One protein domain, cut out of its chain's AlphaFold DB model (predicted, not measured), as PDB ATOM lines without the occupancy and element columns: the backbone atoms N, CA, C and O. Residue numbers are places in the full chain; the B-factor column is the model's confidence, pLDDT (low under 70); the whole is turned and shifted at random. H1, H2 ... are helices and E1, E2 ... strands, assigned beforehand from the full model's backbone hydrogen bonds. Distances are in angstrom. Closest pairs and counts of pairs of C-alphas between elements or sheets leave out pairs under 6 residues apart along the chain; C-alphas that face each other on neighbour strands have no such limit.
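Overview. This is residues 431 to 575 and 669 to 703 of the 703 residues of an uncharacterized protein of uncultured archaeon (UniProt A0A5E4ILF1). A small parallel sheet of four strands, with H1 and H8 over one face and H7 over the other, makes a body from which a long arm of two helices, H4 and H5, reaches out. H6 runs from the arm's base into the body and packs on the small hairpin E4 and E5, with H9 near it. Printed are 180 residues with nine named helices and six named strands, in the order E1 H1 H2 E2 H3 H4 H5 H6 E3 H7 E4 E5 E6 H8 H9; the class is mixed, helices and strands. The whole is loose, with a radius of gyration of the C-alphas of 20.6 A, and elongated, spanning 68 by 35 by 30 A.

Along the chain. The large sheet runs E2 E1 E3 E6: residues 459 to 463, 431 to 434, 535 to 540, 16.2 A long, and 570 to 572. C-alpha 431 is at (-40.341, -115.797, 29.940). The second sheet is E4, residues 556 to 558, and E5, 561 to 563. The helices are H1, 437 to 450, 20.6 A; H2, 454 to 457; H3, 466 to 470; H4, 472 to 489, 25.4 A; H5, 498 to 513, 22.0 A; H6, 516 to 532, 23.3 A; H7, 545 to 550; H8, 669 to 678, 14.2 A; and H9, 685 to 701, 24.2 A, ending at C-alpha 701 (-23.069, -113.091, 40.224).

Arrangement. The large sheet is twisted; N 433 and O 537 are 2.7 A apart between E1 and E3, N 432 and O 460 2.8 A between E1 and E2, N 571 and O 538 2.7 A between E3 and E6. E1, H1, H2 and E2 form a strand-helix-strand unit, two parallel neighbour strands with helices between, its crossover right-handed. H1, at a height over the sheet of 10.1 A, and H8, at 9.3 A, are on the same face; H7, at 8.7 A, is on the opposite face. H2 and H8 only just touch, with 3 pairs of C-alphas within 8 A, closest His 457 and Ala 676, 6.7 A. H6 only grazes the sheet, with residues 524 to 529; its C-alpha 526 is 5.2 A from that of Lys 557 in E4. In the hairpin E4 and E5, N 563 and O 556 are 2.7 A apart. The closest C-alphas of H9 and E5 are Leu 699 and Tyr 563, 6.4 A. H3 and H6 are close but not clearly touching, closest C-alphas Glu 468 and Ile 517, 7.6 A. H4 and H5 are close but not clearly touching, closest C-alphas Ser 474 and Leu 511, 8.0 A, at a shallow tilt of 31 degrees, opposite ways. Every O i to N i+4 pair is within hydrogen-bond range in H4 to H9; H1 has 8 of 10, H3 0 of 1 with 1 of 2 O i to N i+3 pairs, and H2 is too short for such a pair.

Size, cuts and confidence. The C-alphas farthest apart are those of Tyr 450 and Lys 492, 68.9 A. Residues 482 to 495 and 497 to 503 stand free. Residues 576 to 668 are not printed, and C-alphas 575 and 669 are 15.8 A apart across the cut. Of the links printed whole, none is long. Mean pLDDT of the printed part is 80.3; 49 residues are under 70, among them 465 to 481, 483 to 496 and 507 to 517.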
ATOM      1  N   MET A 431     -38.996-115.767  29.371       95.06
ATOM      2  CA  MET A 431     -40.341-115.797  29.940       95.06
ATOM      3  C   MET A 431     -40.443-114.752  31.047       95.06
ATOM      4  O   MET A 431     -39.764-114.858  32.068       95.06
ATOM      5  N   VAL A 432     -41.285-113.745  30.839       95.75
ATOM      6  CA  VAL A 432     -41.566-112.673  31.794       95.75
ATOM      7  C   VAL A 432     -42.767-113.082  32.641       95.75
ATOM      8  O   VAL A 432     -43.908-113.063  32.183       95.75
ATOM      9  N   PHE A 433     -42.504-113.451  33.887       93.19
ATOM     10  CA  PHE A 433     -43.511-113.757  34.891       93.19
ATOM     11  C   PHE A 433     -44.028-112.475  35.523       93.19
ATOM     12  O   PHE A 433     -43.246-111.692  36.063       93.19
ATOM     13  N   VAL A 434     -45.343-112.292  35.478       92.88
ATOM     14  CA  VAL A 434     -46.030-111.128  36.048       92.88
ATOM     15  C   VAL A 434     -47.050-111.545  37.100       92.88
ATOM     16  O   VAL A 434     -47.574-112.657  37.061       92.88
ATOM     17  N   GLU A 435     -47.326-110.672  38.065       86.00
ATOM     18  CA  GLU A 435     -48.142-111.014  39.238       86.00
ATOM     19  C   GLU A 435     -49.614-111.310  38.888       86.00
ATOM     20  O   GLU A 435     -50.226-112.210  39.478       86.00
ATOM     21  N   GLY A 436     -50.192-110.594  37.916       83.81
ATOM     22  CA  GLY A 436     -51.602-110.727  37.562       83.81
ATOM     23  C   GLY A 436     -51.944-110.455  36.098       83.81
ATOM     24  O   GLY A 436     -51.104-110.147  35.256       83.81
ATOM     25  N   GLU A 437     -53.240-110.583  35.804       86.06
ATOM     26  CA  GLU A 437     -53.813-110.409  34.461       86.06
ATOM     27  C   GLU A 437     -53.687-108.961  33.946       86.06
ATOM     28  O   GLU A 437     -53.723-108.717  32.739       86.06
ATOM     29  N   THR A 438     -53.529-107.985  34.849       88.81
ATOM     30  CA  THR A 438     -53.323-106.579  34.486       88.81
ATOM     31  C   THR A 438     -52.033-106.409  33.693       88.81
ATOM     32  O   THR A 438     -52.075-105.950  32.554       88.81
ATOM     33  N   GLU A 439     -50.898-106.820  34.251       91.19
ATOM     34  CA  GLU A 439     -49.590-106.712  33.612       91.19
ATOM     35  C   GLU A 439     -49.513-107.587  32.356       91.19
ATOM     36  O   GLU A 439     -48.984-107.145  31.338       91.19
ATOM     37  N   GLU A 440     -50.105-108.785  32.394       91.56
ATOM     38  CA  GLU A 440     -50.156-109.715  31.258       91.56
ATOM     39  C   GLU A 440     -50.823-109.083  30.026       91.56
ATOM     40  O   GLU A 440     -50.401-109.316  28.895       91.56
ATOM     41  N   ARG A 441     -51.835-108.231  30.233       91.50
ATOM     42  CA  ARG A 441     -52.542-107.523  29.153       91.50
ATOM     43  C   ARG A 441     -51.922-106.186  28.782       91.50
ATOM     44  O   ARG A 441     -52.073-105.738  27.644       91.50
ATOM     45  N   VAL A 442     -51.311-105.510  29.747       93.38
ATOM     46  CA  VAL A 442     -50.836-104.138  29.580       93.38
ATOM     47  C   VAL A 442     -49.416-104.101  29.026       93.38
ATOM     48  O   VAL A 442     -49.167-103.344  28.092       93.38
ATOM     49  N   LEU A 443     -48.500-104.934  29.529       94.81
ATOM     50  CA  LEU A 443     -47.106-104.931  29.082       94.81
ATOM     51  C   LEU A 443     -46.947-105.146  27.568       94.81
ATOM     52  O   LEU A 443     -46.190-104.373  26.983       94.81
ATOM     53  N   PRO A 444     -47.662-106.081  26.896       95.31
ATOM     54  CA  PRO A 444     -47.559-106.228  25.442       95.31
ATOM     55  C   PRO A 444     -47.825-104.926  24.678       95.31
ATOM     56  O   PRO A 444     -47.100-104.611  23.742       95.31
ATOM     57  N   LYS A 445     -48.790-104.113  25.130       94.94
ATOM     58  CA  LYS A 445     -49.105-102.816  24.507       94.94
ATOM     59  C   LYS A 445     -47.984-101.797  24.675       94.94
ATOM     60  O   LYS A 445     -47.790-100.946  23.818       94.94
ATOM     61  N   ILE A 446     -47.270-101.858  25.799       94.38
ATOM     62  CA  ILE A 446     -46.124-100.981  26.058       94.38
ATOM     63  C   ILE A 446     -44.927-101.406  25.215       94.38
ATOM     64  O   ILE A 446     -44.248-100.536  24.675       94.38
ATOM     65  N   PHE A 447     -44.708-102.714  25.051       94.19
ATOM     66  CA  PHE A 447     -43.733-103.243  24.097       94.19
ATOM     67  C   PHE A 447     -44.027-102.751  22.678       94.19
ATOM     68  O   PHE A 447     -43.191-102.059  22.114       94.19
ATOM     69  N   GLU A 448     -45.236-102.996  22.166       93.44
ATOM     70  CA  GLU A 448     -45.647-102.586  20.813       93.44
ATOM     71  C   GLU A 448     -45.551-101.073  20.574       93.44
ATOM     72  O   GLU A 448     -45.338-100.633  19.448       93.44
ATOM     73  N   TRP A 449     -45.744-100.259  21.616       92.69
ATOM     74  CA  TRP A 449     -45.657 -98.807  21.495       92.69
ATOM     75  C   TRP A 449     -44.218 -98.274  21.553       92.69
ATOM     76  O   TRP A 449     -43.902 -97.301  20.870       92.69
ATOM     77  N   TYR A 450     -43.360 -98.863  22.394       89.19
ATOM     78  CA  TYR A 450     -42.012 -98.347  22.669       89.19
ATOM     79  C   TYR A 450     -40.908 -99.024  21.836       89.19
ATOM     80  O   TYR A 450     -39.879 -98.406  21.567       89.19
ATOM     81  N   PHE A 451     -41.123-100.278  21.442       88.69
ATOM     82  CA  PHE A 451     -40.248-101.108  20.613       88.69
ATOM     83  C   PHE A 451     -41.107-101.832  19.558       88.69
ATOM     84  O   PHE A 451     -41.934-101.189  18.917       88.69
ATOM     85  N   ASP A 452     -40.924-103.140  19.379       91.00
ATOM     86  CA  ASP A 452     -41.776-104.003  18.565       91.00
ATOM     87  C   ASP A 452     -42.629-104.914  19.464       91.00
ATOM     88  O   ASP A 452     -42.559-104.869  20.701       91.00
ATOM     89  N   ALA A 453     -43.449-105.770  18.850       91.25
ATOM     90  CA  ALA A 453     -44.212-106.749  19.605       91.25
ATOM     91  C   ALA A 453     -43.250-107.659  20.400       91.25
ATOM     92  O   ALA A 453     -42.188-108.041  19.898       91.25
ATOM     93  N   PRO A 454     -43.580-108.049  21.645       91.69
ATOM     94  CA  PRO A 454     -42.651-108.799  22.494       91.69
ATOM     95  C   PRO A 454     -42.201-110.118  21.843       91.69
ATOM     96  O   PRO A 454     -41.060-110.545  22.037       91.69
ATOM     97  N   GLN A 455     -43.049-110.735  21.010       89.25
ATOM     98  CA  GLN A 455     -42.711-111.974  20.309       89.25
ATOM     99  C   GLN A 455     -41.582-111.784  19.283       89.25
ATOM    100  O   GLN A 455     -40.774-112.697  19.119       89.25
ATOM    101  N   ASP A 456     -41.455-110.600  18.675       86.81
ATOM    102  CA  ASP A 456     -40.397-110.276  17.703       86.81
ATOM    103  C   ASP A 456     -39.006-110.224  18.359       86.81
ATOM    104  O   ASP A 456     -37.971-110.395  17.710       86.81
ATOM    105  N   HIS A 457     -38.972-110.053  19.682       87.81
ATOM    106  CA  HIS A 457     -37.763-110.115  20.500       87.81
ATOM    107  C   HIS A 457     -37.594-111.460  21.226       87.81
ATOM    108  O   HIS A 457     -36.664-111.622  22.022       87.81
ATOM    109  N   GLY A 458     -38.465-112.439  20.964       89.31
ATOM    110  CA  GLY A 458     -38.477-113.722  21.664       89.31
ATOM    111  C   GLY A 458     -38.873-113.588  23.136       89.31
ATOM    112  O   GLY A 458     -38.280-114.244  23.989       89.31
ATOM    113  N   ILE A 459     -39.830-112.723  23.462       92.94
ATOM    114  CA  ILE A 459     -40.314-112.511  24.830       92.94
ATOM    115  C   ILE A 459     -41.735-113.066  24.942       92.94
ATOM    116  O   ILE A 459     -42.630-112.674  24.194       92.94
ATOM    117  N   GLU A 460     -41.951-113.959  25.905       93.44
ATOM    118  CA  GLU A 460     -43.279-114.458  26.275       93.44
ATOM    119  C   GLU A 460     -43.652-113.927  27.662       93.44
ATOM    120  O   GLU A 460     -42.873-114.055  28.603       93.44
ATOM    121  N   ILE A 461     -44.831-113.318  27.800       93.50
ATOM    122  CA  ILE A 461     -45.328-112.779  29.073       93.50
ATOM    123  C   ILE A 461     -46.376-113.745  29.625       93.50
ATOM    124  O   ILE A 461     -47.308-114.109  28.912       93.50
ATOM    125  N   ILE A 462     -46.215-114.167  30.880       89.75
ATOM    126  CA  ILE A 462     -47.044-115.199  31.514       89.75
ATOM    127  C   ILE A 462     -47.469-114.737  32.909       89.75
ATOM    128  O   ILE A 462     -46.633-114.401  33.750       89.75
ATOM    129  N   GLY A 463     -48.771-114.791  33.196       87.44
ATOM    130  CA  GLY A 463     -49.290-114.571  34.544       87.44
ATOM    131  C   GLY A 463     -48.886-115.688  35.517       87.44
ATOM    132  O   GLY A 463     -49.159-116.871  35.290       87.44
ATOM    133  N   PHE A 464     -48.302-115.328  36.661       79.62
ATOM    134  CA  PHE A 464     -47.826-116.270  37.684       79.62
ATOM    135  C   PHE A 464     -48.966-117.046  38.379       79.62
ATOM    136  O   PHE A 464     -48.758-118.129  38.927       79.62
ATOM    137  N   LYS A 465     -50.204-116.539  38.302       69.06
ATOM    138  CA  LYS A 465     -51.420-117.230  38.776       69.06
ATOM    139  C   LYS A 465     -51.980-118.257  37.777       69.06
ATOM    140  O   LYS A 465     -52.760-119.124  38.158       69.06
ATOM    141  N   GLY A 466     -51.571-118.241  36.504       52.97
ATOM    142  CA  GLY A 466     -52.115-119.136  35.464       52.97
ATOM    143  C   GLY A 466     -51.831-120.633  35.680       52.97
ATOM    144  O   GLY A 466     -52.558-121.493  35.175       52.97
ATOM    145  N   VAL A 467     -50.818-120.963  36.489       51.28
ATOM    146  CA  VAL A 467     -50.422-122.340  36.841       51.28
ATOM    147  C   VAL A 467     -51.248-122.906  38.007       51.28
ATOM    148  O   VAL A 467     -51.109-124.078  38.359       51.28
ATOM    149  N   GLU A 468     -52.214-122.149  38.541       48.41
ATOM    150  CA  GLU A 468     -53.149-122.663  39.546       48.41
ATOM    151  C   GLU A 468     -53.958-123.886  39.057       48.41
ATOM    152  O   GLU A 468     -54.409-124.703  39.851       48.41
ATOM    153  N   LYS A 469     -54.061-124.130  37.743       44.09
ATOM    154  CA  LYS A 469     -54.678-125.359  37.203       44.09
ATOM    155  C   LYS A 469     -53.850-126.640  37.408       44.09
ATOM    156  O   LYS A 469     -54.396-127.732  37.274       44.09
ATOM    157  N   LEU A 470     -52.568-126.540  37.780       43.81
ATOM    158  CA  LEU A 470     -51.713-127.672  38.190       43.81
ATOM    159  C   LEU A 470     -51.835-127.998  39.698       43.81
ATOM    160  O   LEU A 470     -51.199-128.935  40.181       43.81
ATOM    161  N   ILE A 471     -52.687-127.276  40.441       46.31
ATOM    162  CA  ILE A 471     -52.906-127.385  41.901       46.31
ATOM    163  C   ILE A 471     -53.697-128.637  42.317       46.31
ATOM    164  O   ILE A 471     -54.007-128.817  43.492       46.31
ATOM    165  N   SER A 472     -53.949-129.590  41.414       49.97
ATOM    166  CA  SER A 472     -54.638-130.830  41.794       49.97
ATOM    167  C   SER A 472     -53.940-131.533  42.966       49.97
ATOM    168  O   SER A 472     -54.617-132.056  43.840       49.97
ATOM    169  N   THR A 473     -52.610-131.472  43.082       50.53
ATOM    170  CA  THR A 473     -51.866-132.221  44.106       50.53
ATOM    171  C   THR A 473     -51.976-131.640  45.520       50.53
ATOM    172  O   THR A 473     -52.113-132.415  46.464       50.53
ATOM    173  N   SER A 474     -51.958-130.310  45.704       50.78
ATOM    174  CA  SER A 474     -52.059-129.718  47.054       50.78
ATOM    175  C   SER A 474     -53.493-129.771  47.580       50.78
ATOM    176  O   SER A 474     -53.713-130.135  48.737       50.78
ATOM    177  N   THR A 475     -54.480-129.522  46.712       55.81
ATOM    178  CA  THR A 475     -55.898-129.690  47.045       55.81
ATOM    179  C   THR A 475     -56.217-131.157  47.322       55.81
ATOM    180  O   THR A 475     -56.881-131.434  48.313       55.81
ATOM    181  N   THR A 476     -55.673-132.102  46.541       56.22
ATOM    182  CA  THR A 476     -55.828-133.548  46.798       56.22
ATOM    183  C   THR A 476     -55.150-133.969  48.101       56.22
ATOM    184  O   THR A 476     -55.705-134.776  48.837       56.22
ATOM    185  N   ALA A 477     -53.980-133.418  48.446       57.50
ATOM    186  CA  ALA A 477     -53.317-133.703  49.722       57.50
ATOM    187  C   ALA A 477     -54.119-133.171  50.923       57.50
ATOM    188  O   ALA A 477     -54.233-133.856  51.941       57.50
ATOM    189  N   LYS A 478     -54.726-131.983  50.791       59.72
ATOM    190  CA  LYS A 478     -55.631-131.412  51.797       59.72
ATOM    191  C   LYS A 478     -56.927-132.221  51.915       59.72
ATOM    192  O   LYS A 478     -57.292-132.608  53.016       59.72
ATOM    193  N   GLN A 479     -57.545-132.583  50.792       65.62
ATOM    194  CA  GLN A 479     -58.710-133.474  50.751       65.62
ATOM    195  C   GLN A 479     -58.400-134.849  51.357       65.62
ATOM    196  O   GLN A 479     -59.216-135.388  52.094       65.62
ATOM    197  N   LEU A 480     -57.207-135.401  51.114       63.06
ATOM    198  CA  LEU A 480     -56.749-136.642  51.738       63.06
ATOM    199  C   LEU A 480     -56.600-136.482  53.258       63.06
ATOM    200  O   LEU A 480     -56.983-137.383  53.999       63.06
ATOM    201  N   ARG A 481     -56.074-135.350  53.744       64.88
ATOM    202  CA  ARG A 481     -55.996-135.039  55.182       64.88
ATOM    203  C   ARG A 481     -57.387-134.945  55.802       64.88
ATOM    204  O   ARG A 481     -57.604-135.520  56.871       64.88
ATOM    205  N   ASP A 482     -58.298-134.236  55.150       70.75
ATOM    206  CA  ASP A 482     -59.663-134.034  55.630       70.75
ATOM    207  C   ASP A 482     -60.410-135.372  55.667       70.75
ATOM    208  O   ASP A 482     -60.937-135.731  56.715       70.75
ATOM    209  N   LEU A 483     -60.293-136.185  54.612       67.62
ATOM    210  CA  LEU A 483     -60.838-137.543  54.544       67.62
ATOM    211  C   LEU A 483     -60.243-138.465  55.622       67.62
ATOM    212  O   LEU A 483     -60.971-139.182  56.299       67.62
ATOM    213  N   ILE A 484     -58.922-138.437  55.847       66.00
ATOM    214  CA  ILE A 484     -58.279-139.209  56.929       66.00
ATOM    215  C   ILE A 484     -58.766-138.740  58.310       66.00
ATOM    216  O   ILE A 484     -58.871-139.543  59.238       66.00
ATOM    217  N   THR A 485     -59.049-137.447  58.469       67.69
ATOM    218  CA  THR A 485     -59.541-136.860  59.724       67.69
ATOM    219  C   THR A 485     -61.018-137.179  59.956       67.69
ATOM    220  O   THR A 485     -61.415-137.413  61.094       67.69
ATOM    221  N   GLU A 486     -61.815-137.234  58.895       66.94
ATOM    222  CA  GLU A 486     -63.217-137.649  58.899       66.94
ATOM    223  C   GLU A 486     -63.342-139.143  59.227       66.94
ATOM    224  O   GLU A 486     -64.003-139.503  60.196       66.94
ATOM    225  N   ILE A 487     -62.560-139.999  58.558       61.44
ATOM    226  CA  ILE A 487     -62.462-141.440  58.857       61.44
ATOM    227  C   ILE A 487     -62.031-141.693  60.314       61.44
ATOM    228  O   ILE A 487     -62.427-142.684  60.924       61.44
ATOM    229  N   ARG A 488     -61.225-140.800  60.906       63.41
ATOM    230  CA  ARG A 488     -60.836-140.865  62.326       63.41
ATOM    231  C   ARG A 488     -61.969-140.532  63.296       63.41
ATOM    232  O   ARG A 488     -61.870-140.944  64.446       63.41
ATOM    233  N   LYS A 489     -62.978-139.766  62.875       68.12
ATOM    234  CA  LYS A 489     -64.108-139.354  63.721       68.12
ATOM    235  C   LYS A 489     -65.238-140.387  63.751       68.12
ATOM    236  O   LYS A 489     -65.943-140.437  64.750       68.12
ATOM    237  N   ASP A 490     -65.358-141.224  62.722       63.19
ATOM    238  CA  ASP A 490     -66.440-142.219  62.596       63.19
ATOM    239  C   ASP A 490     -66.188-143.561  63.322       63.19
ATOM    240  O   ASP A 490     -67.031-144.450  63.282       63.19
ATOM    241  N   ASP A 491     -65.070-143.677  64.048       55.12
ATOM    242  CA  ASP A 491     -64.716-144.722  65.025       55.12
ATOM    243  C   ASP A 491     -64.760-146.217  64.600       55.12
ATOM    244  O   ASP A 491     -65.781-146.788  64.227       55.12
ATOM    245  N   LYS A 492     -63.625-146.898  64.883       53.47
ATOM    246  CA  LYS A 492     -63.379-148.366  65.021       53.47
ATOM    247  C   LYS A 492     -62.497-149.094  63.992       53.47
ATOM    248  O   LYS A 492     -62.660-150.300  63.821       53.47
ATOM    249  N   ILE A 493     -61.462-148.474  63.411       52.38
ATOM    250  CA  ILE A 493     -60.343-149.266  62.845       52.38
ATOM    251  C   ILE A 493     -58.974-148.645  63.197       52.38
ATOM    252  O   ILE A 493     -58.725-147.486  62.862       52.38
ATOM    253  N   PRO A 494     -58.040-149.388  63.833       61.22
ATOM    254  CA  PRO A 494     -56.719-148.884  64.200       61.22
ATOM    255  C   PRO A 494     -55.766-148.978  62.998       61.22
ATOM    256  O   PRO A 494     -54.888-149.833  62.951       61.22
ATOM    257  N   PHE A 495     -55.946-148.127  61.986       59.69
ATOM    258  CA  PHE A 495     -55.160-148.243  60.745       59.69
ATOM    259  C   PHE A 495     -53.747-147.637  60.830       59.69
ATOM    260  O   PHE A 495     -52.899-147.906  59.982       59.69
ATOM    261  N   LEU A 496     -53.461-146.823  61.850       59.91
ATOM    262  CA  LEU A 496     -52.156-146.185  62.022       59.91
ATOM    263  C   LEU A 496     -51.703-146.307  63.475       59.91
ATOM    264  O   LEU A 496     -52.277-145.704  64.378       59.91
ATOM    265  N   THR A 497     -50.618-147.045  63.695       71.50
ATOM    266  CA  THR A 497     -49.873-146.996  64.958       71.50
ATOM    267  C   THR A 497     -49.448-145.550  65.264       71.50
ATOM    268  O   THR A 497     -49.248-144.762  64.330       71.50
ATOM    269  N   PRO A 498     -49.211-145.179  66.537       70.56
ATOM    270  CA  PRO A 498     -48.717-143.845  66.895       70.56
ATOM    271  C   PRO A 498     -47.493-143.417  66.068       70.56
ATOM    272  O   PRO A 498     -47.399-142.279  65.621       70.56
ATOM    273  N   LYS A 499     -46.601-144.365  65.753       70.31
ATOM    274  CA  LYS A 499     -45.417-144.150  64.907       70.31
ATOM    275  C   LYS A 499     -45.767-143.819  63.449       70.31
ATOM    276  O   LYS A 499     -45.128-142.949  62.858       70.31
ATOM    277  N   GLN A 500     -46.768-144.481  62.865       63.56
ATOM    278  CA  GLN A 500     -47.255-144.180  61.513       63.56
ATOM    279  C   GLN A 500     -48.011-142.847  61.469       63.56
ATOM    280  O   GLN A 500     -47.818-142.093  60.522       63.56
ATOM    281  N   SER A 501     -48.781-142.515  62.513       64.81
ATOM    282  CA  SER A 501     -49.432-141.204  62.660       64.81
ATOM    283  C   SER A 501     -48.400-140.074  62.720       64.81
ATOM    284  O   SER A 501     -48.490-139.110  61.969       64.81
ATOM    285  N   THR A 502     -47.338-140.233  63.517       72.50
ATOM    286  CA  THR A 502     -46.228-139.268  63.570       72.50
ATOM    287  C   THR A 502     -45.495-139.157  62.233       72.50
ATOM    288  O   THR A 502     -45.108-138.061  61.834       72.50
ATOM    289  N   LYS A 503     -45.295-140.268  61.509       72.56
ATOM    290  CA  LYS A 503     -44.667-140.249  60.176       72.56
ATOM    291  C   LYS A 503     -45.554-139.551  59.141       72.56
ATOM    292  O   LYS A 503     -45.032-138.759  58.365       72.56
ATOM    293  N   LEU A 504     -46.860-139.810  59.152       65.75
ATOM    294  CA  LEU A 504     -47.834-139.161  58.278       65.75
ATOM    295  C   LEU A 504     -47.918-137.663  58.571       65.75
ATOM    296  O   LEU A 504     -47.769-136.877  57.648       65.75
ATOM    297  N   ASN A 505     -48.036-137.267  59.841       65.75
ATOM    298  CA  ASN A 505     -48.011-135.859  60.239       65.75
ATOM    299  C   ASN A 505     -46.706-135.181  59.809       65.75
ATOM    300  O   ASN A 505     -46.751-134.073  59.313       65.75
ATOM    301  N   LYS A 506     -45.549-135.857  59.898       70.38
ATOM    302  CA  LYS A 506     -44.281-135.328  59.362       70.38
ATOM    303  C   LYS A 506     -44.273-135.185  57.836       70.38
ATOM    304  O   LYS A 506     -43.601-134.295  57.330       70.38
ATOM    305  N   ILE A 507     -44.944-136.074  57.102       61.75
ATOM    306  CA  ILE A 507     -45.077-135.984  55.638       61.75
ATOM    307  C   ILE A 507     -46.035-134.848  55.269       61.75
ATOM    308  O   ILE A 507     -45.716-134.082  54.373       61.75
ATOM    309  N   ILE A 508     -47.149-134.701  55.991       60.47
ATOM    310  CA  ILE A 508     -48.104-133.600  55.831       60.47
ATOM    311  C   ILE A 508     -47.430-132.269  56.169       60.47
ATOM    312  O   ILE A 508     -47.436-131.392  55.323       60.47
ATOM    313  N   ASP A 509     -46.737-132.148  57.305       62.25
ATOM    314  CA  ASP A 509     -45.933-130.967  57.654       62.25
ATOM    315  C   ASP A 509     -44.914-130.639  56.558       62.25
ATOM    316  O   ASP A 509     -44.687-129.476  56.245       62.25
ATOM    317  N   LYS A 510     -44.275-131.653  55.961       55.69
ATOM    318  CA  LYS A 510     -43.350-131.447  54.838       55.69
ATOM    319  C   LYS A 510     -44.065-130.988  53.568       55.69
ATOM    320  O   LYS A 510     -43.515-130.142  52.880       55.69
ATOM    321  N   LEU A 511     -45.248-131.518  53.265       53.16
ATOM    322  CA  LEU A 511     -46.069-131.124  52.114       53.16
ATOM    323  C   LEU A 511     -46.741-129.757  52.304       53.16
ATOM    324  O   LEU A 511     -46.983-129.076  51.322       53.16
ATOM    325  N   GLU A 512     -47.024-129.349  53.542       54.19
ATOM    326  CA  GLU A 512     -47.520-128.014  53.894       54.19
ATOM    327  C   GLU A 512     -46.389-126.980  53.893       54.19
ATOM    328  O   GLU A 512     -46.603-125.835  53.505       54.19
ATOM    329  N   ARG A 513     -45.169-127.386  54.277       51.19
ATOM    330  CA  ARG A 513     -43.962-126.549  54.169       51.19
ATOM    331  C   ARG A 513     -43.443-126.440  52.741       51.19
ATOM    332  O   ARG A 513     -42.909-125.399  52.380       51.19
ATOM    333  N   MET A 514     -43.570-127.495  51.936       53.19
ATOM    334  CA  MET A 514     -43.327-127.427  50.501       53.19
ATOM    335  C   MET A 514     -44.490-126.674  49.877       53.19
ATOM    336  O   MET A 514     -45.549-127.251  49.657       53.19
ATOM    337  N   ASN A 515     -44.305-125.399  49.549       62.38
ATOM    338  CA  ASN A 515     -45.287-124.731  48.713       62.38
ATOM    339  C   ASN A 515     -45.266-125.420  47.334       62.38
ATOM    340  O   ASN A 515     -44.401-125.149  46.505       62.38
ATOM    341  N   ILE A 516     -46.170-126.383  47.119       64.38
ATOM    342  CA  ILE A 516     -46.250-127.212  45.904       64.38
ATOM    343  C   ILE A 516     -46.328-126.323  44.656       64.38
ATOM    344  O   ILE A 516     -45.772-126.670  43.617       64.38
ATOM    345  N   ILE A 517     -46.932-125.137  44.784       66.06
ATOM    346  CA  ILE A 517     -46.981-124.116  43.735       66.06
ATOM    347  C   ILE A 517     -45.561-123.653  43.376       66.06
ATOM    348  O   ILE A 517     -45.194-123.662  42.205       66.06
ATOM    349  N   PHE A 518     -44.728-123.333  44.369       74.06
ATOM    350  CA  PHE A 518     -43.333-122.936  44.149       74.06
ATOM    351  C   PHE A 518     -42.477-124.092  43.625       74.06
ATOM    352  O   PHE A 518     -41.675-123.882  42.727       74.06
ATOM    353  N   SER A 519     -42.697-125.326  44.088       73.06
ATOM    354  CA  SER A 519     -42.002-126.508  43.549       73.06
ATOM    355  C   SER A 519     -42.330-126.755  42.072       73.06
ATOM    356  O   SER A 519     -41.449-127.138  41.296       73.06
ATOM    357  N   ASN A 520     -43.587-126.546  41.675       76.56
ATOM    358  CA  ASN A 520     -44.014-126.654  40.283       76.56
ATOM    359  C   ASN A 520     -43.389-125.538  39.439       76.56
ATOM    360  O   ASN A 520     -42.858-125.825  38.368       76.56
ATOM    361  N   TRP A 521     -43.376-124.301  39.947       80.50
ATOM    362  CA  TRP A 521     -42.710-123.174  39.291       80.50
ATOM    363  C   TRP A 521     -41.212-123.406  39.122       80.50
ATOM    364  O   TRP A 521     -40.714-123.309  38.006       80.50
ATOM    365  N   SER A 522     -40.508-123.813  40.177       86.00
ATOM    366  CA  SER A 522     -39.090-124.177  40.112       86.00
ATOM    367  C   SER A 522     -38.829-125.280  39.092       86.00
ATOM    368  O   SER A 522     -37.873-125.189  38.330       86.00
ATOM    369  N   SER A 523     -39.698-126.294  39.012       84.81
ATOM    370  CA  SER A 523     -39.569-127.377  38.025       84.81
ATOM    371  C   SER A 523     -39.802-126.890  36.592       84.81
ATOM    372  O   SER A 523     -39.063-127.275  35.689       84.81
ATOM    373  N   PHE A 524     -40.807-126.037  36.379       85.88
ATOM    374  CA  PHE A 524     -41.105-125.436  35.079       85.88
ATOM    375  C   PHE A 524     -39.969-124.520  34.613       85.88
ATOM    376  O   PHE A 524     -39.496-124.643  33.484       85.88
ATOM    377  N   ILE A 525     -39.486-123.647  35.498       91.00
ATOM    378  CA  ILE A 525     -38.364-122.746  35.232       91.00
ATOM    379  C   ILE A 525     -37.095-123.553  34.959       91.00
ATOM    380  O   ILE A 525     -36.444-123.321  33.947       91.00
ATOM    381  N   HIS A 526     -36.780-124.547  35.793       91.00
ATOM    382  CA  HIS A 526     -35.636-125.435  35.587       91.00
ATOM    383  C   HIS A 526     -35.702-126.138  34.230       91.00
ATOM    384  O   HIS A 526     -34.724-126.141  33.489       91.00
ATOM    385  N   PHE A 527     -36.854-126.714  33.874       89.12
ATOM    386  CA  PHE A 527     -37.018-127.401  32.597       89.12
ATOM    387  C   PHE A 527     -36.751-126.465  31.415       89.12
ATOM    388  O   PHE A 527     -35.978-126.818  30.524       89.12
ATOM    389  N   ASN A 528     -37.354-125.274  31.415       89.88
ATOM    390  CA  ASN A 528     -37.191-124.309  30.330       89.88
ATOM    391  C   ASN A 528     -35.771-123.732  30.266       89.88
ATOM    392  O   ASN A 528     -35.191-123.653  29.183       89.88
ATOM    393  N   LEU A 529     -35.172-123.414  31.410       92.00
ATOM    394  CA  LEU A 529     -33.809-122.899  31.483       92.00
ATOM    395  C   LEU A 529     -32.778-123.956  31.050       92.00
ATOM    396  O   LEU A 529     -31.886-123.667  30.259       92.00
ATOM    397  N   GLU A 530     -32.915-125.205  31.499       88.44
ATOM    398  CA  GLU A 530     -31.943-126.264  31.204       88.44
ATOM    399  C   GLU A 530     -32.072-126.809  29.775       88.44
ATOM    400  O   GLU A 530     -31.068-127.082  29.110       88.44
ATOM    401  N   LYS A 531     -33.308-127.013  29.290       83.69
ATOM    402  CA  LYS A 531     -33.555-127.625  27.973       83.69
ATOM    403  C   LYS A 531     -33.513-126.625  26.834       83.69
ATOM    404  O   LYS A 531     -32.989-126.955  25.766       83.69
ATOM    405  N   TRP A 532     -34.082-125.448  27.062       85.81
ATOM    406  CA  TRP A 532     -34.362-124.466  26.020       85.81
ATOM    407  C   TRP A 532     -33.609-123.152  26.225       85.81
ATOM    408  O   TRP A 532     -33.611-122.330  25.317       85.81
ATOM    409  N   GLN A 533     -32.912-122.989  27.358       90.94
ATOM    410  CA  GLN A 533     -32.155-121.781  27.703       90.94
ATOM    411  C   GLN A 533     -33.032-120.536  27.807       90.94
ATOM    412  O   GLN A 533     -32.582-119.432  27.530       90.94
ATOM    413  N   ILE A 534     -34.290-120.718  28.204       92.94
ATOM    414  CA  ILE A 534     -35.241-119.619  28.362       92.94
ATOM    415  C   ILE A 534     -34.987-118.983  29.719       92.94
ATOM    416  O   ILE A 534     -35.125-119.643  30.753       92.94
ATOM    417  N   ILE A 535     -34.604-117.712  29.715       95.62
ATOM    418  CA  ILE A 535     -34.308-116.989  30.948       95.62
ATOM    419  C   ILE A 535     -35.633-116.590  31.615       95.62
ATOM    420  O   ILE A 535     -36.462-115.942  30.972       95.62
ATOM    421  N   PRO A 536     -35.866-116.958  32.886       95.69
ATOM    422  CA  PRO A 536     -36.998-116.438  33.632       95.69
ATOM    423  C   PRO A 536     -36.720-114.980  34.017       95.69
ATOM    424  O   PRO A 536     -35.652-114.667  34.540       95.69
ATOM    425  N   PHE A 537     -37.682-114.092  33.796       96.44
ATOM    426  CA  PHE A 537     -37.641-112.717  34.279       96.44
ATOM    427  C   PHE A 537     -38.887-112.435  35.112       96.44
ATOM    428  O   PHE A 537     -39.985-112.770  34.694       96.44
ATOM    429  N   PHE A 538     -38.745-111.822  36.280       94.88
ATOM    430  CA  PHE A 538     -39.854-111.622  37.214       94.88
ATOM    431  C   PHE A 538     -40.193-110.142  37.349       94.88
ATOM    432  O   PHE A 538     -39.349-109.363  37.774       94.88
ATOM    433  N   ILE A 539     -41.427-109.756  37.041       93.88
ATOM    434  CA  ILE A 539     -41.980-108.443  37.380       93.88
ATOM    435  C   ILE A 539     -42.999-108.652  38.492       93.88
ATOM    436  O   ILE A 539     -43.960-109.399  38.309       93.88
ATOM    437  N   ALA A 540     -42.805-107.993  39.632       89.75
ATOM    438  CA  ALA A 540     -43.694-108.182  40.768       89.75
ATOM    439  C   ALA A 540     -43.954-106.913  41.569       89.75
ATOM    440  O   ALA A 540     -43.086-106.051  41.727       89.75
ATOM    441  N   ASP A 541     -45.157-106.876  42.129       85.12
ATOM    442  CA  ASP A 541     -45.532-105.987  43.220       85.12
ATOM    443  C   ASP A 541     -44.926-106.506  44.536       85.12
ATOM    444  O   ASP A 541     -44.718-107.710  44.721       85.12
ATOM    445  N   TYR A 542     -44.681-105.611  45.492       73.06
ATOM    446  CA  TYR A 542     -44.013-105.962  46.752       73.06
ATOM    447  C   TYR A 542     -44.771-107.014  47.591       73.06
ATOM    448  O   TYR A 542     -44.166-107.789  48.325       73.06
ATOM    449  N   GLU A 543     -46.093-107.101  47.455       66.62
ATOM    450  CA  GLU A 543     -46.955-107.945  48.304       66.62
ATOM    451  C   GLU A 543     -47.352-109.283  47.643       66.62
ATOM    452  O   GLU A 543     -48.073-110.107  48.222       66.62
ATOM    453  N   GLY A 544     -46.868-109.507  46.419       74.44
ATOM    454  CA  GLY A 544     -47.296-110.575  45.527       74.44
ATOM    455  C   GLY A 544     -46.773-111.985  45.824       74.44
ATOM    456  O   GLY A 544     -45.901-112.244  46.658       74.44
ATOM    457  N   SER A 545     -47.327-112.932  45.077       78.75
ATOM    458  CA  SER A 545     -46.964-114.347  45.033       78.75
ATOM    459  C   SER A 545     -45.583-114.553  44.421       78.75
ATOM    460  O   SER A 545     -44.864-115.449  44.865       78.75
ATOM    461  N   ILE A 546     -45.195-113.717  43.453       84.00
ATOM    462  CA  ILE A 546     -43.838-113.716  42.910       84.00
ATOM    463  C   ILE A 546     -42.849-113.274  43.985       84.00
ATOM    464  O   ILE A 546     -41.847-113.950  44.176       84.00
ATOM    465  N   THR A 547     -43.122-112.212  44.745       83.12
ATOM    466  CA  THR A 547     -42.209-111.764  45.813       83.12
ATOM    467  C   THR A 547     -42.001-112.861  46.857       83.12
ATOM    468  O   THR A 547     -40.866-113.223  47.158       83.12
ATOM    469  N   LYS A 548     -43.079-113.536  47.277       81.88
ATOM    470  CA  LYS A 548     -42.986-114.728  48.144       81.88
ATOM    471  C   LYS A 548     -42.182-115.873  47.519       81.88
ATOM    472  O   LYS A 548     -41.513-116.600  48.247       81.88
ATOM    473  N   PHE A 549     -42.264-116.067  46.202       83.50
ATOM    474  CA  PHE A 549     -41.471-117.062  45.475       83.50
ATOM    475  C   PHE A 549     -39.985-116.684  45.424       83.50
ATOM    476  O   PHE A 549     -39.129-117.543  45.630       83.50
ATOM    477  N   LEU A 550     -39.677-115.405  45.201       85.75
ATOM    478  CA  LEU A 550     -38.315-114.868  45.203       85.75
ATOM    479  C   LEU A 550     -37.660-114.982  46.588       85.75
ATOM    480  O   LEU A 550     -36.457-115.219  46.666       85.75
ATOM    481  N   ASP A 551     -38.451-114.877  47.658       82.06
ATOM    482  CA  ASP A 551     -37.998-115.023  49.046       82.06
ATOM    483  C   ASP A 551     -37.909-116.487  49.515       82.06
ATOM    484  O   ASP A 551     -37.332-116.777  50.565       82.06
ATOM    485  N   TYR A 552     -38.444-117.441  48.744       72.88
ATOM    486  CA  TYR A 552     -38.526-118.861  49.118       72.88
ATOM    487  C   TYR A 552     -37.170-119.609  49.079       72.88
ATOM    488  O   TYR A 552     -37.116-120.824  49.282       72.88
ATOM    489  N   GLY A 553     -36.052-118.908  48.860       76.88
ATOM    490  CA  GLY A 553     -34.689-119.449  48.902       76.88
ATOM    491  C   GLY A 553     -34.043-119.526  47.521       76.88
ATOM    492  O   GLY A 553     -33.979-118.517  46.827       76.88
ATOM    493  N   ARG A 554     -33.568-120.723  47.133       83.25
ATOM    494  CA  ARG A 554     -32.892-121.014  45.853       83.25
ATOM    495  C   ARG A 554     -33.847-121.706  44.857       83.25
ATOM    496  O   ARG A 554     -33.771-122.923  44.699       83.25
ATOM    497  N   PRO A 555     -34.809-120.994  44.235       83.50
ATOM    498  CA  PRO A 555     -35.848-121.623  43.423       83.50
ATOM    499  C   PRO A 555     -35.397-121.976  41.999       83.50
ATOM    500  O   PRO A 555     -36.175-122.596  41.271       83.50
ATOM    501  N   ILE A 556     -34.197-121.564  41.578       90.31
ATOM    502  CA  ILE A 556     -33.669-121.818  40.238       90.31
ATOM    503  C   ILE A 556     -32.698-122.984  40.304       90.31
ATOM    504  O   ILE A 556     -31.686-122.901  40.986       90.31
ATOM    505  N   LYS A 557     -32.960-124.041  39.538       91.19
ATOM    506  CA  LYS A 557     -31.996-125.121  39.340       91.19
ATOM    507  C   LYS A 557     -31.384-125.018  37.948       91.19
ATOM    508  O   LYS A 557     -32.123-124.900  36.968       91.19
ATOM    509  N   PHE A 558     -30.062-125.095  37.847       92.69
ATOM    510  CA  PHE A 558     -29.349-125.102  36.567       92.69
ATOM    511  C   PHE A 558     -28.084-125.952  36.677       92.69
ATOM    512  O   PHE A 558     -27.266-125.747  37.572       92.69
ATOM    513  N   GLY A 559     -27.940-126.943  35.796       89.88
ATOM    514  CA  GLY A 559     -26.997-128.037  36.023       89.88
ATOM    515  C   GLY A 559     -27.315-128.801  37.318       89.88
ATOM    516  O   GLY A 559     -28.468-129.164  37.573       89.88
ATOM    517  N   ASP A 560     -26.283-129.037  38.129       89.19
ATOM    518  CA  ASP A 560     -26.381-129.775  39.394       89.19
ATOM    519  C   ASP A 560     -26.581-128.871  40.624       89.19
ATOM    520  O   ASP A 560     -26.758-129.380  41.731       89.19
ATOM    521  N   ASP A 561     -26.613-127.550  40.427       92.25
ATOM    522  CA  ASP A 561     -26.642-126.548  41.493       92.25
ATOM    523  C   ASP A 561     -28.002-125.824  41.586       92.25
ATOM    524  O   ASP A 561     -28.723-125.663  40.591       92.25
ATOM    525  N   ASP A 562     -28.314-125.335  42.790       91.56
ATOM    526  CA  ASP A 562     -29.483-124.500  43.088       91.56
ATOM    527  C   ASP A 562     -29.052-123.045  43.362       91.56
ATOM    528  O   ASP A 562     -28.132-122.791  44.146       91.56
ATOM    529  N   TYR A 563     -29.767-122.084  42.776       92.94
ATOM    530  CA  TYR A 563     -29.462-120.653  42.771       92.94
ATOM    531  C   TYR A 563     -30.648-119.802  43.237       92.94
ATOM    532  O   TYR A 563     -31.820-120.142  43.028       92.94
ATOM    533  N   ASN A 564     -30.333-118.650  43.830       92.00
ATOM    534  CA  ASN A 564     -31.301-117.574  44.034       92.00
ATOM    535  C   ASN A 564     -31.638-116.913  42.689       92.00
ATOM    536  O   ASN A 564     -30.851-116.970  41.744       92.00
ATOM    537  N   VAL A 565     -32.787-116.236  42.604       91.19
ATOM    538  CA  VAL A 565     -33.087-115.406  41.428       91.19
ATOM    539  C   VAL A 565     -32.187-114.164  41.452       91.19
ATOM    540  O   VAL A 565     -32.292-113.365  42.389       91.19
ATOM    541  N   PRO A 566     -31.323-113.965  40.442       92.94
ATOM    542  CA  PRO A 566     -30.394-112.844  40.422       92.94
ATOM    543  C   PRO A 566     -31.150-111.523  40.220       92.94
ATOM    544  O   PRO A 566     -32.201-111.478  39.574       92.94
ATOM    545  N   ARG A 567     -30.606-110.411  40.736       90.56
ATOM    546  CA  ARG A 567     -31.235-109.078  40.603       90.56
ATOM    547  C   ARG A 567     -31.449-108.679  39.144       90.56
ATOM    548  O   ARG A 567     -32.377-107.943  38.829       90.56
ATOM    549  N   GLN A 568     -30.607-109.165  38.241       91.50
ATOM    550  CA  GLN A 568     -30.711-108.942  36.805       91.50
ATOM    551  C   GLN A 568     -31.968-109.592  36.214       91.50
ATOM    552  O   GLN A 568     -32.465-109.106  35.212       91.50
ATOM    553  N   TRP A 569     -32.521-110.638  36.829       94.00
ATOM    554  CA  TRP A 569     -33.690-111.372  36.329       94.00
ATOM    555  C   TRP A 569     -34.989-110.987  37.032       94.00
ATOM    556  O   TRP A 569     -35.984-111.703  36.950       94.00
ATOM    557  N   ARG A 570     -35.001-109.871  37.760       93.31
ATOM    558  CA  ARG A 570     -36.213-109.377  38.403       93.31
ATOM    559  C   ARG A 570     -36.336-107.864  38.333       93.31
ATOM    560  O   ARG A 570     -35.346-107.153  38.130       93.31
ATOM    561  N   TYR A 571     -37.567-107.406  38.479       93.44
ATOM    562  CA  TYR A 571     -37.942-106.017  38.628       93.44
ATOM    563  C   TYR A 571     -39.096-105.919  39.629       93.44
ATOM    564  O   TYR A 571     -40.234-106.289  39.338       93.44
ATOM    565  N   LEU A 572     -38.775-105.454  40.828       91.12
ATOM    566  CA  LEU A 572     -39.708-105.228  41.920       91.12
ATOM    567  C   LEU A 572     -40.096-103.749  41.956       91.12
ATOM    568  O   LEU A 572     -39.237-102.881  42.147       91.12
ATOM    569  N   TRP A 573     -41.386-103.455  41.785       89.44
ATOM    570  CA  TRP A 573     -41.885-102.081  41.863       89.44
ATOM    571  C   TRP A 573     -41.601-101.482  43.248       89.44
ATOM    572  O   TRP A 573     -41.819-102.131  44.269       89.44
ATOM    573  N   GLY A 574     -41.072-100.260  43.283       81.56
ATOM    574  CA  GLY A 574     -40.719 -99.548  44.518       81.56
ATOM    575  C   GLY A 574     -39.356 -99.920  45.112       81.56
ATOM    576  O   GLY A 574     -38.850 -99.202  45.977       81.56
ATOM    577  N   VAL A 575     -38.740-101.011  44.639       83.75
ATOM    578  CA  VAL A 575     -37.430-101.495  45.108       83.75
ATOM    579  C   VAL A 575     -36.359-101.307  44.035       83.75
ATOM    580  O   VAL A 575     -35.316-100.728  44.316       83.75
ATOM    581  N   ILE A 669     -38.767-102.750  30.823       94.75
ATOM    582  CA  ILE A 669     -38.799-103.216  29.428       94.75
ATOM    583  C   ILE A 669     -37.406-103.187  28.792       94.75
ATOM    584  O   ILE A 669     -37.000-104.181  28.193       94.75
ATOM    585  N   ARG A 670     -36.638-102.097  28.960       94.12
ATOM    586  CA  ARG A 670     -35.248-102.017  28.468       94.12
ATOM    587  C   ARG A 670     -34.398-103.155  29.024       94.12
ATOM    588  O   ARG A 670     -33.727-103.840  28.262       94.12
ATOM    589  N   LYS A 671     -34.506-103.417  30.328       94.31
ATOM    590  CA  LYS A 671     -33.790-104.510  30.994       94.31
ATOM    591  C   LYS A 671     -34.169-105.884  30.427       94.31
ATOM    592  O   LYS A 671     -33.289-106.708  30.196       94.31
ATOM    593  N   ILE A 672     -35.453-106.131  30.158       95.50
ATOM    594  CA  ILE A 672     -35.908-107.380  29.523       95.50
ATOM    595  C   ILE A 672     -35.305-107.519  28.119       95.50
ATOM    596  O   ILE A 672     -34.778-108.577  27.783       95.50
ATOM    597  N   ILE A 673     -35.336-106.456  27.315       93.88
ATOM    598  CA  ILE A 673     -34.803-106.471  25.945       93.88
ATOM    599  C   ILE A 673     -33.291-106.683  25.934       93.88
ATOM    600  O   ILE A 673     -32.798-107.469  25.129       93.88
ATOM    601  N   GLU A 674     -32.551-106.043  26.836       93.50
ATOM    602  CA  GLU A 674     -31.105-106.238  26.972       93.50
ATOM    603  C   GLU A 674     -30.763-107.707  27.257       93.50
ATOM    604  O   GLU A 674     -29.876-108.283  26.620       93.50
ATOM    605  N   ILE A 675     -31.519-108.354  28.150       93.06
ATOM    606  CA  ILE A 675     -31.339-109.779  28.437       93.06
ATOM    607  C   ILE A 675     -31.714-110.615  27.206       93.06
ATOM    608  O   ILE A 675     -30.978-111.540  26.858       93.06
ATOM    609  N   ALA A 676     -32.794-110.271  26.496       91.94
ATOM    610  CA  ALA A 676     -33.268-111.030  25.335       91.94
ATOM    611  C   ALA A 676     -32.280-110.935  24.166       91.94
ATOM    612  O   ALA A 676     -32.067-111.905  23.436       91.94
ATOM    613  N   ALA A 677     -31.633-109.779  24.016       90.38
ATOM    614  CA  ALA A 677     -30.569-109.545  23.051       90.38
ATOM    615  C   ALA A 677     -29.292-110.321  23.407       90.38
ATOM    616  O   ALA A 677     -28.600-110.809  22.512       90.38
ATOM    617  N   SER A 678     -28.989-110.466  24.703       90.31
ATOM    618  CA  SER A 678     -27.836-111.245  25.170       90.31
ATOM    619  C   SER A 678     -28.032-112.761  25.028       90.31
ATOM    620  O   SER A 678     -27.072-113.476  24.739       90.31
ATOM    621  N   ASN A 679     -29.268-113.252  25.163       90.62
ATOM    622  CA  ASN A 679     -29.615-114.667  25.051       90.62
ATOM    623  C   ASN A 679     -29.998-115.035  23.612       90.62
ATOM    624  O   ASN A 679     -31.175-115.133  23.253       90.62
ATOM    625  N   LYS A 680     -28.990-115.202  22.755       88.81
ATOM    626  CA  LYS A 680     -29.201-115.489  21.328       88.81
ATOM    627  C   LYS A 680     -29.940-116.821  21.150       88.81
ATOM    628  O   LYS A 680     -29.601-117.779  21.841       88.81
ATOM    629  N   PRO A 681     -30.858-116.963  20.178       86.25
ATOM    630  CA  PRO A 681     -31.415-118.262  19.838       86.25
ATOM    631  C   PRO A 681     -30.280-119.237  19.525       86.25
ATOM    632  O   PRO A 681     -29.439-118.946  18.664       86.25
ATOM    633  N   PRO A 682     -30.213-120.393  20.197       87.69
ATOM    634  CA  PRO A 682     -29.197-121.380  19.890       87.69
ATOM    635  C   PRO A 682     -29.471-121.935  18.489       87.69
ATOM    636  O   PRO A 682     -30.380-122.735  18.283       87.69
ATOM    637  N   MET A 683     -28.700-121.477  17.502       86.75
ATOM    638  CA  MET A 683     -28.725-121.992  16.122       86.75
ATOM    639  C   MET A 683     -27.758-123.169  15.935       86.75
ATOM    640  O   MET A 683     -27.757-123.831  14.903       86.75
ATOM    641  N   ASN A 684     -26.884-123.397  16.915       87.12
ATOM    642  CA  ASN A 684     -25.924-124.489  16.967       87.12
ATOM    643  C   ASN A 684     -25.453-124.692  18.415       87.12
ATOM    644  O   ASN A 684     -25.779-123.911  19.314       87.12
ATOM    645  N   ARG A 685     -24.652-125.736  18.622       86.75
ATOM    646  CA  ARG A 685     -24.126-126.130  19.924       86.75
ATOM    647  C   ARG A 685     -23.157-125.112  20.523       86.75
ATOM    648  O   ARG A 685     -23.163-124.938  21.734       86.75
ATOM    649  N   MET A 686     -22.372-124.404  19.708       87.62
ATOM    650  CA  MET A 686     -21.448-123.379  20.216       87.62
ATOM    651  C   MET A 686     -22.207-122.223  20.874       87.62
ATOM    652  O   MET A 686     -21.877-121.851  21.994       87.62
ATOM    653  N   ILE A 687     -23.261-121.718  20.219       89.56
ATOM    654  CA  ILE A 687     -24.133-120.678  20.789       89.56
ATOM    655  C   ILE A 687     -24.842-121.215  22.035       89.56
ATOM    656  O   ILE A 687     -24.932-120.514  23.035       89.56
ATOM    657  N   GLU A 688     -25.295-122.473  22.018       89.75
ATOM    658  CA  GLU A 688     -25.887-123.083  23.211       89.75
ATOM    659  C   GLU A 688     -24.896-123.087  24.390       89.75
ATOM    660  O   GLU A 688     -25.256-122.696  25.496       89.75
ATOM    661  N   ILE A 689     -23.641-123.490  24.183       90.06
ATOM    662  CA  ILE A 689     -22.614-123.489  25.236       90.06
ATOM    663  C   ILE A 689     -22.316-122.063  25.716       90.06
ATOM    664  O   ILE A 689     -22.235-121.837  26.924       90.06
ATOM    665  N   GLU A 690     -22.197-121.102  24.797       91.69
ATOM    666  CA  GLU A 690     -21.996-119.684  25.117       91.69
ATOM    667  C   GLU A 690     -23.140-119.150  25.991       91.69
ATOM    668  O   GLU A 690     -22.889-118.605  27.066       91.69
ATOM    669  N   ASN A 691     -24.391-119.412  25.609       92.31
ATOM    670  CA  ASN A 691     -25.568-119.054  26.398       92.31
ATOM    671  C   ASN A 691     -25.563-119.728  27.774       92.31
ATOM    672  O   ASN A 691     -25.851-119.074  28.772       92.31
ATOM    673  N   LYS A 692     -25.215-121.025  27.862       92.69
ATOM    674  CA  LYS A 692     -25.124-121.722  29.160       92.69
ATOM    675  C   LYS A 692     -24.095-121.055  30.065       92.69
ATOM    676  O   LYS A 692     -24.357-120.906  31.253       92.69
ATOM    677  N   LYS A 693     -22.957-120.638  29.507       93.12
ATOM    678  CA  LYS A 693     -21.926-119.909  30.244       93.12
ATOM    679  C   LYS A 693     -22.438-118.551  30.730       93.12
ATOM    680  O   LYS A 693     -22.306-118.266  31.910       93.12
ATOM    681  N   ILE A 694     -23.085-117.769  29.863       92.06
ATOM    682  CA  ILE A 694     -23.686-116.475  30.230       92.06
ATOM    683  C   ILE A 694     -24.711-116.651  31.360       92.06
ATOM    684  O   ILE A 694     -24.667-115.930  32.353       92.06
ATOM    685  N   ILE A 695     -25.604-117.637  31.240       94.38
ATOM    686  CA  ILE A 695     -26.598-117.969  32.269       94.38
ATOM    687  C   ILE A 695     -25.907-118.307  33.592       94.38
ATOM    688  O   ILE A 695     -26.276-117.768  34.634       94.38
ATOM    689  N   TYR A 696     -24.888-119.166  33.552       93.88
ATOM    690  CA  TYR A 696     -24.137-119.579  34.732       93.88
ATOM    691  C   TYR A 696     -23.421-118.402  35.410       93.88
ATOM    692  O   TYR A 696     -23.481-118.266  36.631       93.88
ATOM    693  N   ASP A 697     -22.800-117.518  34.625       92.94
ATOM    694  CA  ASP A 697     -22.114-116.324  35.120       92.94
ATOM    695  C   ASP A 697     -23.103-115.354  35.795       92.94
ATOM    696  O   ASP A 697     -22.821-114.839  36.879       92.94
ATOM    697  N   ILE A 698     -24.297-115.156  35.216       92.50
ATOM    698  CA  ILE A 698     -25.350-114.328  35.824       92.50
ATOM    699  C   ILE A 698     -25.842-114.949  37.136       92.50
ATOM    700  O   ILE A 698     -25.928-114.245  38.144       92.50
ATOM    701  N   LEU A 699     -26.124-116.255  37.145       92.38
ATOM    702  CA  LEU A 699     -26.592-116.970  38.335       92.38
ATOM    703  C   LEU A 699     -25.572-116.908  39.481       92.38
ATOM    704  O   LEU A 699     -25.958-116.646  40.617       92.38
ATOM    705  N   LYS A 700     -24.275-117.061  39.184       90.00
ATOM    706  CA  LYS A 700     -23.200-116.924  40.178       90.00
ATOM    707  C   LYS A 700     -22.986-115.501  40.667       90.00
ATOM    708  O   LYS A 700     -22.644-115.314  41.824       90.00
ATOM    709  N   SER A 701     -23.184-114.499  39.812       86.50
ATOM    710  CA  SER A 701     -23.069-113.091  40.224       86.50
ATOM    711  C   SER A 701     -24.176-112.640  41.189       86.50
ATOM    712  O   SER A 701     -24.072-111.566  41.778       86.50
ATOM    713  N   GLY A 702     -25.255-113.424  41.293       68.12
ATOM    714  CA  GLY A 702     -26.377-113.181  42.197       68.12
ATOM    715  C   GLY A 702     -26.256-113.852  43.569       68.12
ATOM    716  O   GLY A 702     -27.136-113.622  44.403       68.12
ATOM    717  N   GLU A 703     -25.224-114.676  43.791       58.53
ATOM    718  CA  GLU A 703     -24.802-115.139  45.125       58.53
ATOM    719  C   GLU A 703     -23.930-114.079  45.808       58.53
ATOM    720  O   GLU A 703     -24.127-113.883  47.031       58.53
TER     721      GLU A 703